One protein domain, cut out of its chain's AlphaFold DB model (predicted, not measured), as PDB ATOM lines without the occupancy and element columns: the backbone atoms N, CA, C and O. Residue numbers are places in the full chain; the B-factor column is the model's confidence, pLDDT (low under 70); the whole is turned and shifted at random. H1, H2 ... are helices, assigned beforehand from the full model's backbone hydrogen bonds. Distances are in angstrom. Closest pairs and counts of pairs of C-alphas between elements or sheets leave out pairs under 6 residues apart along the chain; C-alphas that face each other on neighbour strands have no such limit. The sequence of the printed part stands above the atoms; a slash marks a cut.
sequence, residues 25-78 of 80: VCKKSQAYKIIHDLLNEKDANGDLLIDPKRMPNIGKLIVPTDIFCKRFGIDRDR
ATOM      1  N   VAL A  25      -0.908  30.929 -16.221       83.31
ATOM      2  CA  VAL A  25      -1.470  30.238 -17.392       83.31
ATOM      3  C   VAL A  25      -2.294  31.161 -18.289       83.31
ATOM      4  O   VAL A  25      -2.499  30.836 -19.460       83.31
ATOM      5  N   CYS A  26      -2.745  32.312 -17.781       89.88
ATOM      6  CA  CYS A  26      -3.537  33.274 -18.534       89.88
ATOM      7  C   CYS A  26      -2.694  34.484 -18.941       89.88
ATOM      8  O   CYS A  26      -2.428  35.397 -18.159       89.88
ATOM      9  N   LYS A  27      -2.325  34.542 -20.219       92.81
ATOM     10  CA  LYS A  27      -1.663  35.707 -20.817       92.81
ATOM     11  C   LYS A  27      -2.679  36.795 -21.167       92.81
ATOM     12  O   LYS A  27      -3.873  36.542 -21.314       92.81
ATOM     13  N   LYS A  28      -2.185  38.013 -21.411       92.75
ATOM     14  CA  LYS A  28      -3.005  39.174 -21.802       92.75
ATOM     15  C   LYS A  28      -3.963  38.871 -22.963       92.75
ATOM     16  O   LYS A  28      -5.129  39.236 -22.892       92.75
ATOM     17  N   SER A  29      -3.497  38.190 -24.010       93.19
ATOM     18  CA  SER A  29      -4.335  37.827 -25.164       93.19
ATOM     19  C   SER A  29      -5.468  36.866 -24.795       93.19
ATOM     20  O   SER A  29      -6.585  37.039 -25.273       93.19
ATOM     21  N   GLN A  30      -5.209  35.895 -23.915       93.88
ATOM     22  CA  GLN A  30      -6.232  34.977 -23.411       93.88
ATOM     23  C   GLN A  30      -7.242  35.710 -22.529       93.88
ATOM     24  O   GLN A  30      -8.435  35.490 -22.687       93.88
ATOM     25  N   ALA A  31      -6.795  36.635 -21.675       94.12
ATOM     26  CA  ALA A  31      -7.697  37.439 -20.856       94.12
ATOM     27  C   ALA A  31      -8.656  38.282 -21.714       94.12
ATOM     28  O   ALA A  31      -9.856  38.291 -21.457       94.12
ATOM     29  N   TYR A  32      -8.164  38.931 -22.778       94.19
ATOM     30  CA  TYR A  32      -9.046  39.629 -23.723       94.19
ATOM     31  C   TYR A  32      -9.984  38.681 -24.458       94.19
ATOM     32  O   TYR A  32     -11.153  39.014 -24.629       94.19
ATOM     33  N   LYS A  33      -9.501  37.500 -24.861       94.56
ATOM     34  CA  LYS A  33     -10.356  36.487 -25.480       94.56
ATOM     35  C   LYS A  33     -11.496  36.082 -24.543       94.56
ATOM     36  O   LYS A  33     -12.637  36.117 -24.965       94.56
ATOM     37  N   ILE A  34     -11.206  35.824 -23.268       93.94
ATOM     38  CA  ILE A  34     -12.218  35.516 -22.246       93.94
ATOM     39  C   ILE A  34     -13.229  36.657 -22.105       93.94
ATOM     40  O   ILE A  34     -14.426  36.399 -22.046       93.94
ATOM     41  N   ILE A  35     -12.771  37.914 -22.079       93.69
ATOM     42  CA  ILE A  35     -13.676  39.071 -22.014       93.69
ATOM     43  C   ILE A  35     -14.599  39.100 -23.236       93.69
ATOM     44  O   ILE A  35     -15.809  39.231 -23.081       93.69
ATOM     45  N   HIS A  36     -14.051  38.955 -24.442       94.06
ATOM     46  CA  HIS A  36     -14.854  38.938 -25.662       94.06
ATOM     47  C   HIS A  36     -15.813  37.750 -25.712       94.06
ATOM     48  O   HIS A  36     -16.963  37.937 -26.101       94.06
ATOM     49  N   ASP A  37     -15.373  36.563 -25.303       94.06
ATOM     50  CA  ASP A  37     -16.209  35.367 -25.264       94.06
ATOM     51  C   ASP A  37     -17.392  35.594 -24.312       94.06
ATOM     52  O   ASP A  37     -18.532  35.422 -24.722       94.06
ATOM     53  N   LEU A  38     -17.152  36.103 -23.097       92.94
ATOM     54  CA  LEU A  38     -18.206  36.401 -22.120       92.94
ATOM     55  C   LEU A  38     -19.171  37.504 -22.581       92.94
ATOM     56  O   LEU A  38     -20.369  37.411 -22.330       92.94
ATOM     57  N   LEU A  39     -18.668  38.548 -23.245       90.88
ATOM     58  CA  LEU A  39     -19.500  39.643 -23.761       90.88
ATOM     59  C   LEU A  39     -20.387  39.217 -24.940       90.88
ATOM     60  O   LEU A  39     -21.396  39.869 -25.196       90.88
ATOM     61  N   ASN A  40     -20.010  38.160 -25.663       92.62
ATOM     62  CA  ASN A  40     -20.779  37.617 -26.787       92.62
ATOM     63  C   ASN A  40     -21.537  36.327 -26.433       92.62
ATOM     64  O   ASN A  40     -22.319  35.838 -27.251       92.62
ATOM     65  N   GLU A  41     -21.302  35.761 -25.248       93.25
ATOM     66  CA  GLU A  41     -21.981  34.563 -24.769       93.25
ATOM     67  C   GLU A  41     -23.471  34.855 -24.588       93.25
ATOM     68  O   GLU A  41     -23.864  35.908 -24.077       93.25
ATOM     69  N   LYS A  42     -24.302  33.912 -25.029       92.25
ATOM     70  CA  LYS A  42     -25.753  33.982 -24.903       92.25
ATOM     71  C   LYS A  42     -26.247  32.932 -23.924       92.25
ATOM     72  O   LYS A  42     -25.679  31.843 -23.844       92.25
ATOM     73  N   ASP A  43     -27.298  33.265 -23.192       87.69
ATOM     74  CA  ASP A  43     -28.000  32.327 -22.335       87.69
ATOM     75  C   ASP A  43     -28.878  31.358 -23.155       87.69
ATOM     76  O   ASP A  43     -28.924  31.397 -24.388       87.69
ATOM     77  N   ALA A  44     -29.590  30.467 -22.461       89.25
ATOM     78  CA  ALA A  44     -30.475  29.487 -23.091       89.25
ATOM     79  C   ALA A  44     -31.657  30.117 -23.857       89.25
ATOM     80  O   ALA A  44     -32.247  29.454 -24.709       89.25
ATOM     81  N   ASN A  45     -31.990  31.378 -23.573       90.56
ATOM     82  CA  ASN A  45     -33.055  32.126 -24.237       90.56
ATOM     83  C   ASN A  45     -32.541  32.882 -25.475       90.56
ATOM     84  O   ASN A  45     -33.335  33.422 -26.244       90.56
ATOM     85  N   GLY A  46     -31.224  32.887 -25.703       89.00
ATOM     86  CA  GLY A  46     -30.583  33.614 -26.795       89.00
ATOM     87  C   GLY A  46     -30.254  35.071 -26.461       89.00
ATOM     88  O   GLY A  46     -29.787  35.793 -27.352       89.00
ATOM     89  N   ASP A  47     -30.449  35.486 -25.208       90.38
ATOM     90  CA  ASP A  47     -30.095  36.810 -24.704       90.38
ATOM     91  C   ASP A  47     -28.618  36.860 -24.315       90.38
ATOM     92  O   ASP A  47     -28.037  35.856 -23.910       90.38
ATOM     93  N   LEU A  48     -27.977  38.027 -24.440       90.06
ATOM     94  CA  LEU A  48     -26.584  38.179 -24.016       90.06
ATOM     95  C   LEU A  48     -26.465  37.961 -22.507       90.06
ATOM     96  O   LEU A  48     -27.172  38.590 -21.720       90.06
ATOM     97  N   LEU A  49     -25.506  37.124 -22.112       90.38
ATOM     98  CA  LEU A  49     -25.210  36.833 -20.712       90.38
ATOM     99  C   LEU A  49     -24.840  38.108 -19.941       90.38
ATOM    100  O   LEU A  49     -25.207  38.271 -18.778       90.38
ATOM    101  N   ILE A  50     -24.124  39.022 -20.602       90.69
ATOM    102  CA  ILE A  50     -23.802  40.354 -20.097       90.69
ATOM    103  C   ILE A  50     -24.604  41.377 -20.899       90.69
ATOM    104  O   ILE A  50     -24.317  41.607 -22.071       90.69
ATOM    105  N   ASP A  51     -25.569  42.037 -20.256       87.38
ATOM    106  CA  ASP A  51     -26.314  43.140 -20.870       87.38
ATOM    107  C   ASP A  51     -25.408  44.382 -21.024       87.38
ATOM    108  O   ASP A  51     -25.035  44.995 -20.012       87.38
ATOM    109  N   PRO A  52     -25.087  44.821 -22.258       83.69
ATOM    110  CA  PRO A  52     -24.242  45.990 -22.489       83.69
ATOM    111  C   PRO A  52     -24.815  47.281 -21.893       83.69
ATOM    112  O   PRO A  52     -24.053  48.187 -21.570       83.69
ATOM    113  N   LYS A  53     -26.140  47.383 -21.709       85.31
ATOM    114  CA  LYS A  53     -26.785  48.566 -21.108       85.31
ATOM    115  C   LYS A  53     -26.526  48.683 -19.608       85.31
ATOM    116  O   LYS A  53     -26.623  49.777 -19.058       85.31
ATOM    117  N   ARG A  54     -26.223  47.564 -18.944       84.50
ATOM    118  CA  ARG A  54     -25.877  47.507 -17.512       84.50
ATOM    119  C   ARG A  54     -24.380  47.655 -17.270       84.50
ATOM    120  O   ARG A  54     -23.960  47.825 -16.126       84.50
ATOM    121  N   MET A  55     -23.582  47.586 -18.332       87.06
ATOM    122  CA  MET A  55     -22.145  47.777 -18.253       87.06
ATOM    123  C   MET A  55     -21.820  49.265 -18.110       87.06
ATOM    124  O   MET A  55     -22.418  50.103 -18.790       87.06
ATOM    125  N   PRO A  56     -20.869  49.628 -17.237       83.44
ATOM    126  CA  PRO A  56     -20.447  51.012 -17.122       83.44
ATOM    127  C   PRO A  56     -19.820  51.462 -18.446       83.44
ATOM    128  O   PRO A  56     -18.990  50.759 -19.024       83.44
ATOM    129  N   ASN A  57     -20.196  52.655 -18.911       80.50
ATOM    130  CA  ASN A  57     -19.637  53.252 -20.122       80.50
ATOM    131  C   ASN A  57     -18.228  53.797 -19.847       80.50
ATOM    132  O   ASN A  57     -18.005  55.000 -19.710       80.50
ATOM    133  N   ILE A  58     -17.281  52.881 -19.696       76.44
ATOM    134  CA  ILE A  58     -15.862  53.170 -19.565       76.44
ATOM    135  C   ILE A  58     -15.169  52.687 -20.836       76.44
ATOM    136  O   ILE A  58     -15.498  51.628 -21.358       76.44
ATOM    137  N   GLY A  59     -14.184  53.432 -21.342       79.38
ATOM    138  CA  GLY A  59     -13.403  53.066 -22.538       79.38
ATOM    139  C   GLY A  59     -12.478  51.853 -22.342       79.38
ATOM    140  O   GLY A  59     -11.359  51.838 -22.851       79.38
ATOM    141  N   LYS A  60     -12.888  50.871 -21.533       85.25
ATOM    142  CA  LYS A  60     -12.143  49.669 -21.170       85.25
ATOM    143  C   LYS A  60     -13.054  48.452 -21.253       85.25
ATOM    144  O   LYS A  60     -14.186  48.482 -20.785       85.25
ATOM    145  N   LEU A  61     -12.506  47.363 -21.784       89.81
ATOM    146  CA  LEU A  61     -13.154  46.058 -21.769       89.81
ATOM    147  C   LEU A  61     -13.075  45.465 -20.365       89.81
ATOM    148  O   LEU A  61     -11.982  45.206 -19.852       89.81
ATOM    149  N   ILE A  62     -14.243  45.273 -19.768       92.69
ATOM    150  CA  ILE A  62     -14.424  44.664 -18.456       92.69
ATOM    151  C   ILE A  62     -15.589  43.678 -18.511       92.69
ATOM    152  O   ILE A  62     -16.408  43.740 -19.426       92.69
ATOM    153  N   VAL A  63     -15.669  42.788 -17.529       93.00
ATOM    154  CA  VAL A  63     -16.791  41.856 -17.347       93.00
ATOM    155  C   VAL A  63     -17.247  41.854 -15.890       93.00
ATOM    156  O   VAL A  63     -16.418  42.100 -15.010       93.00
ATOM    157  N   PRO A  64     -18.528  41.575 -15.600       93.50
ATOM    158  CA  PRO A  64     -18.993  41.375 -14.233       93.50
ATOM    159  C   PRO A  64     -18.251  40.210 -13.564       93.50
ATOM    160  O   PRO A  64     -18.100  39.128 -14.140       93.50
ATOM    161  N   THR A  65     -17.745  40.450 -12.354       92.38
ATOM    162  CA  THR A  65     -16.919  39.479 -11.620       92.38
ATOM    163  C   THR A  65     -17.689  38.203 -11.299       92.38
ATOM    164  O   THR A  65     -17.127  37.115 -11.346       92.38
ATOM    165  N   ASP A  66     -18.973  38.322 -10.981       90.62
ATOM    166  CA  ASP A  66     -19.887  37.214 -10.704       90.62
ATOM    167  C   ASP A  66     -20.070  36.289 -11.914       90.62
ATOM    168  O   ASP A  66     -19.954  35.071 -11.777       90.62
ATOM    169  N   ILE A  67     -20.275  36.858 -13.105       91.62
ATOM    170  CA  ILE A  67     -20.401  36.100 -14.356       91.62
ATOM    171  C   ILE A  67     -19.095  35.368 -14.664       91.62
ATOM    172  O   ILE A  67     -19.110  34.171 -14.959       91.62
ATOM    173  N   PHE A  68     -17.961  36.056 -14.524       93.38
ATOM    174  CA  PHE A  68     -16.650  35.434 -14.674       93.38
ATOM    175  C   PHE A  68     -16.447  34.287 -13.670       93.38
ATOM    176  O   PHE A  68     -16.106  33.174 -14.069       93.38
ATOM    177  N   CYS A  69     -16.709  34.510 -12.380       91.56
ATOM    178  CA  CYS A  69     -16.535  33.480 -11.355       91.56
ATOM    179  C   CYS A  69     -17.411  32.256 -11.626       91.56
ATOM    180  O   CYS A  69     -16.922  31.129 -11.571       91.56
ATOM    181  N   LYS A  70     -18.679  32.469 -11.999       90.50
ATOM    182  CA  LYS A  70     -19.607  31.391 -12.352       90.50
ATOM    183  C   LYS A  70     -19.108  30.576 -13.548       90.50
ATOM    184  O   LYS A  70     -19.180  29.352 -13.511       90.50
ATOM    185  N   ARG A  71     -18.566  31.236 -14.580       89.69
ATOM    186  CA  ARG A  71     -18.022  30.574 -15.779       89.69
ATOM    187  C   ARG A  71     -16.840  29.656 -15.459       89.69
ATOM    188  O   ARG A  71     -16.732  28.588 -16.052       89.69
ATOM    189  N   PHE A  72     -15.967  30.069 -14.544       89.50
ATOM    190  CA  PHE A  72     -14.740  29.340 -14.201       89.50
ATOM    191  C   PHE A  72     -14.851  28.505 -12.914       89.50
ATOM    192  O   PHE A  72     -13.854  27.935 -12.478       89.50
ATOM    193  N   GLY A  73     -16.040  28.416 -12.305       88.44
ATOM    194  CA  GLY A  73     -16.257  27.664 -11.062       88.44
ATOM    195  C   GLY A  73     -15.480  28.223  -9.865       88.44
ATOM    196  O   GLY A  73     -15.047  27.465  -9.000       88.44
ATOM    197  N   ILE A  74     -15.259  29.538  -9.835       87.50
ATOM    198  CA  ILE A  74     -14.465  30.211  -8.806       87.50
ATOM    199  C   ILE A  74     -15.377  30.601  -7.650       87.50
ATOM    200  O   ILE A  74     -16.330  31.361  -7.824       87.50
ATOM    201  N   ASP A  75     -15.055  30.105  -6.460       80.94
ATOM    202  CA  ASP A  75     -15.732  30.504  -5.232       80.94
ATOM    203  C   ASP A  75     -15.226  31.877  -4.773       80.94
ATOM    204  O   ASP A  75     -14.091  32.024  -4.315       80.94
ATOM    205  N   ARG A  76     -16.078  32.893  -4.933       74.38
ATOM    206  CA  ARG A  76     -15.783  34.284  -4.576       74.38
ATOM    207  C   ARG A  76     -15.741  34.497  -3.062       74.38
ATOM    208  O   ARG A  76     -14.985  35.353  -2.610       74.38
ATOM    209  N   ASP A  77     -16.517  33.740  -2.286       70.44
ATOM    210  CA  ASP A  77     -16.588  33.908  -0.830       70.44
ATOM    211  C   ASP A  77     -15.335  33.365  -0.130       70.44
ATOM    212  O   ASP A  77     -15.010  33.802   0.967       70.44
ATOM    213  N   ARG A  78     -14.543  32.525  -0.807       64.12
ATOM    214  CA  ARG A  78     -13.200  32.131  -0.351       64.12
ATOM    215  C   ARG A  78     -12.196  33.298  -0.292       64.12
ATOM    216  O   ARG A  78     -11.131  33.146   0.303       64.12
TER     217      ARG A  78
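Overview. This is residues 25 to 78 of the 80 residues of an uncharacterized protein of Erysipelotrichaceae bacterium 6_1_45 (UniProt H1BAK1). This domain has little regular structure: a longer helix, H1, and a shorter one, H2, set crosswise to it, are joined by a wide loop, residues 41 to 64. That loop runs on past the end of H1 to Asn 45, then swings round by Gly 59 and returns to H2. The printed part has 54 residues with two named helices, H1 then H2, and no named strand; the class is all helix, with only 21 residues in named elements. It is only just compact, close to loose, with a radius of gyration of the C-alphas of 11.9 A, and spans 29 by 25 by 18 A.

Arrangement. H1, residues 28 to 40, and H2, residues 65 to 72, are close but not clearly touching; their closest C-alphas, of Leu 38 and Phe 68, are 7.7 A apart. Their lines are about perpendicular, at 80 degrees. In both helices every O i to N i+4 pair is within hydrogen-bond range.

Along the chain. H1 begins at C-alpha 28, (-3.005, 39.174, -21.802), and measures 18.5 A from first to last C-alpha. H2 measures 10.7 A, ending at C-alpha 72, (-14.740, 29.340, -14.201).

Size, cuts and confidence. The two C-alphas farthest apart, of Val 25 and Asn 45, are 32.4 A apart. The printed part has no cut. The link from H1 to H2 is long, 24 residues. Only residue 78 has pLDDT under 70.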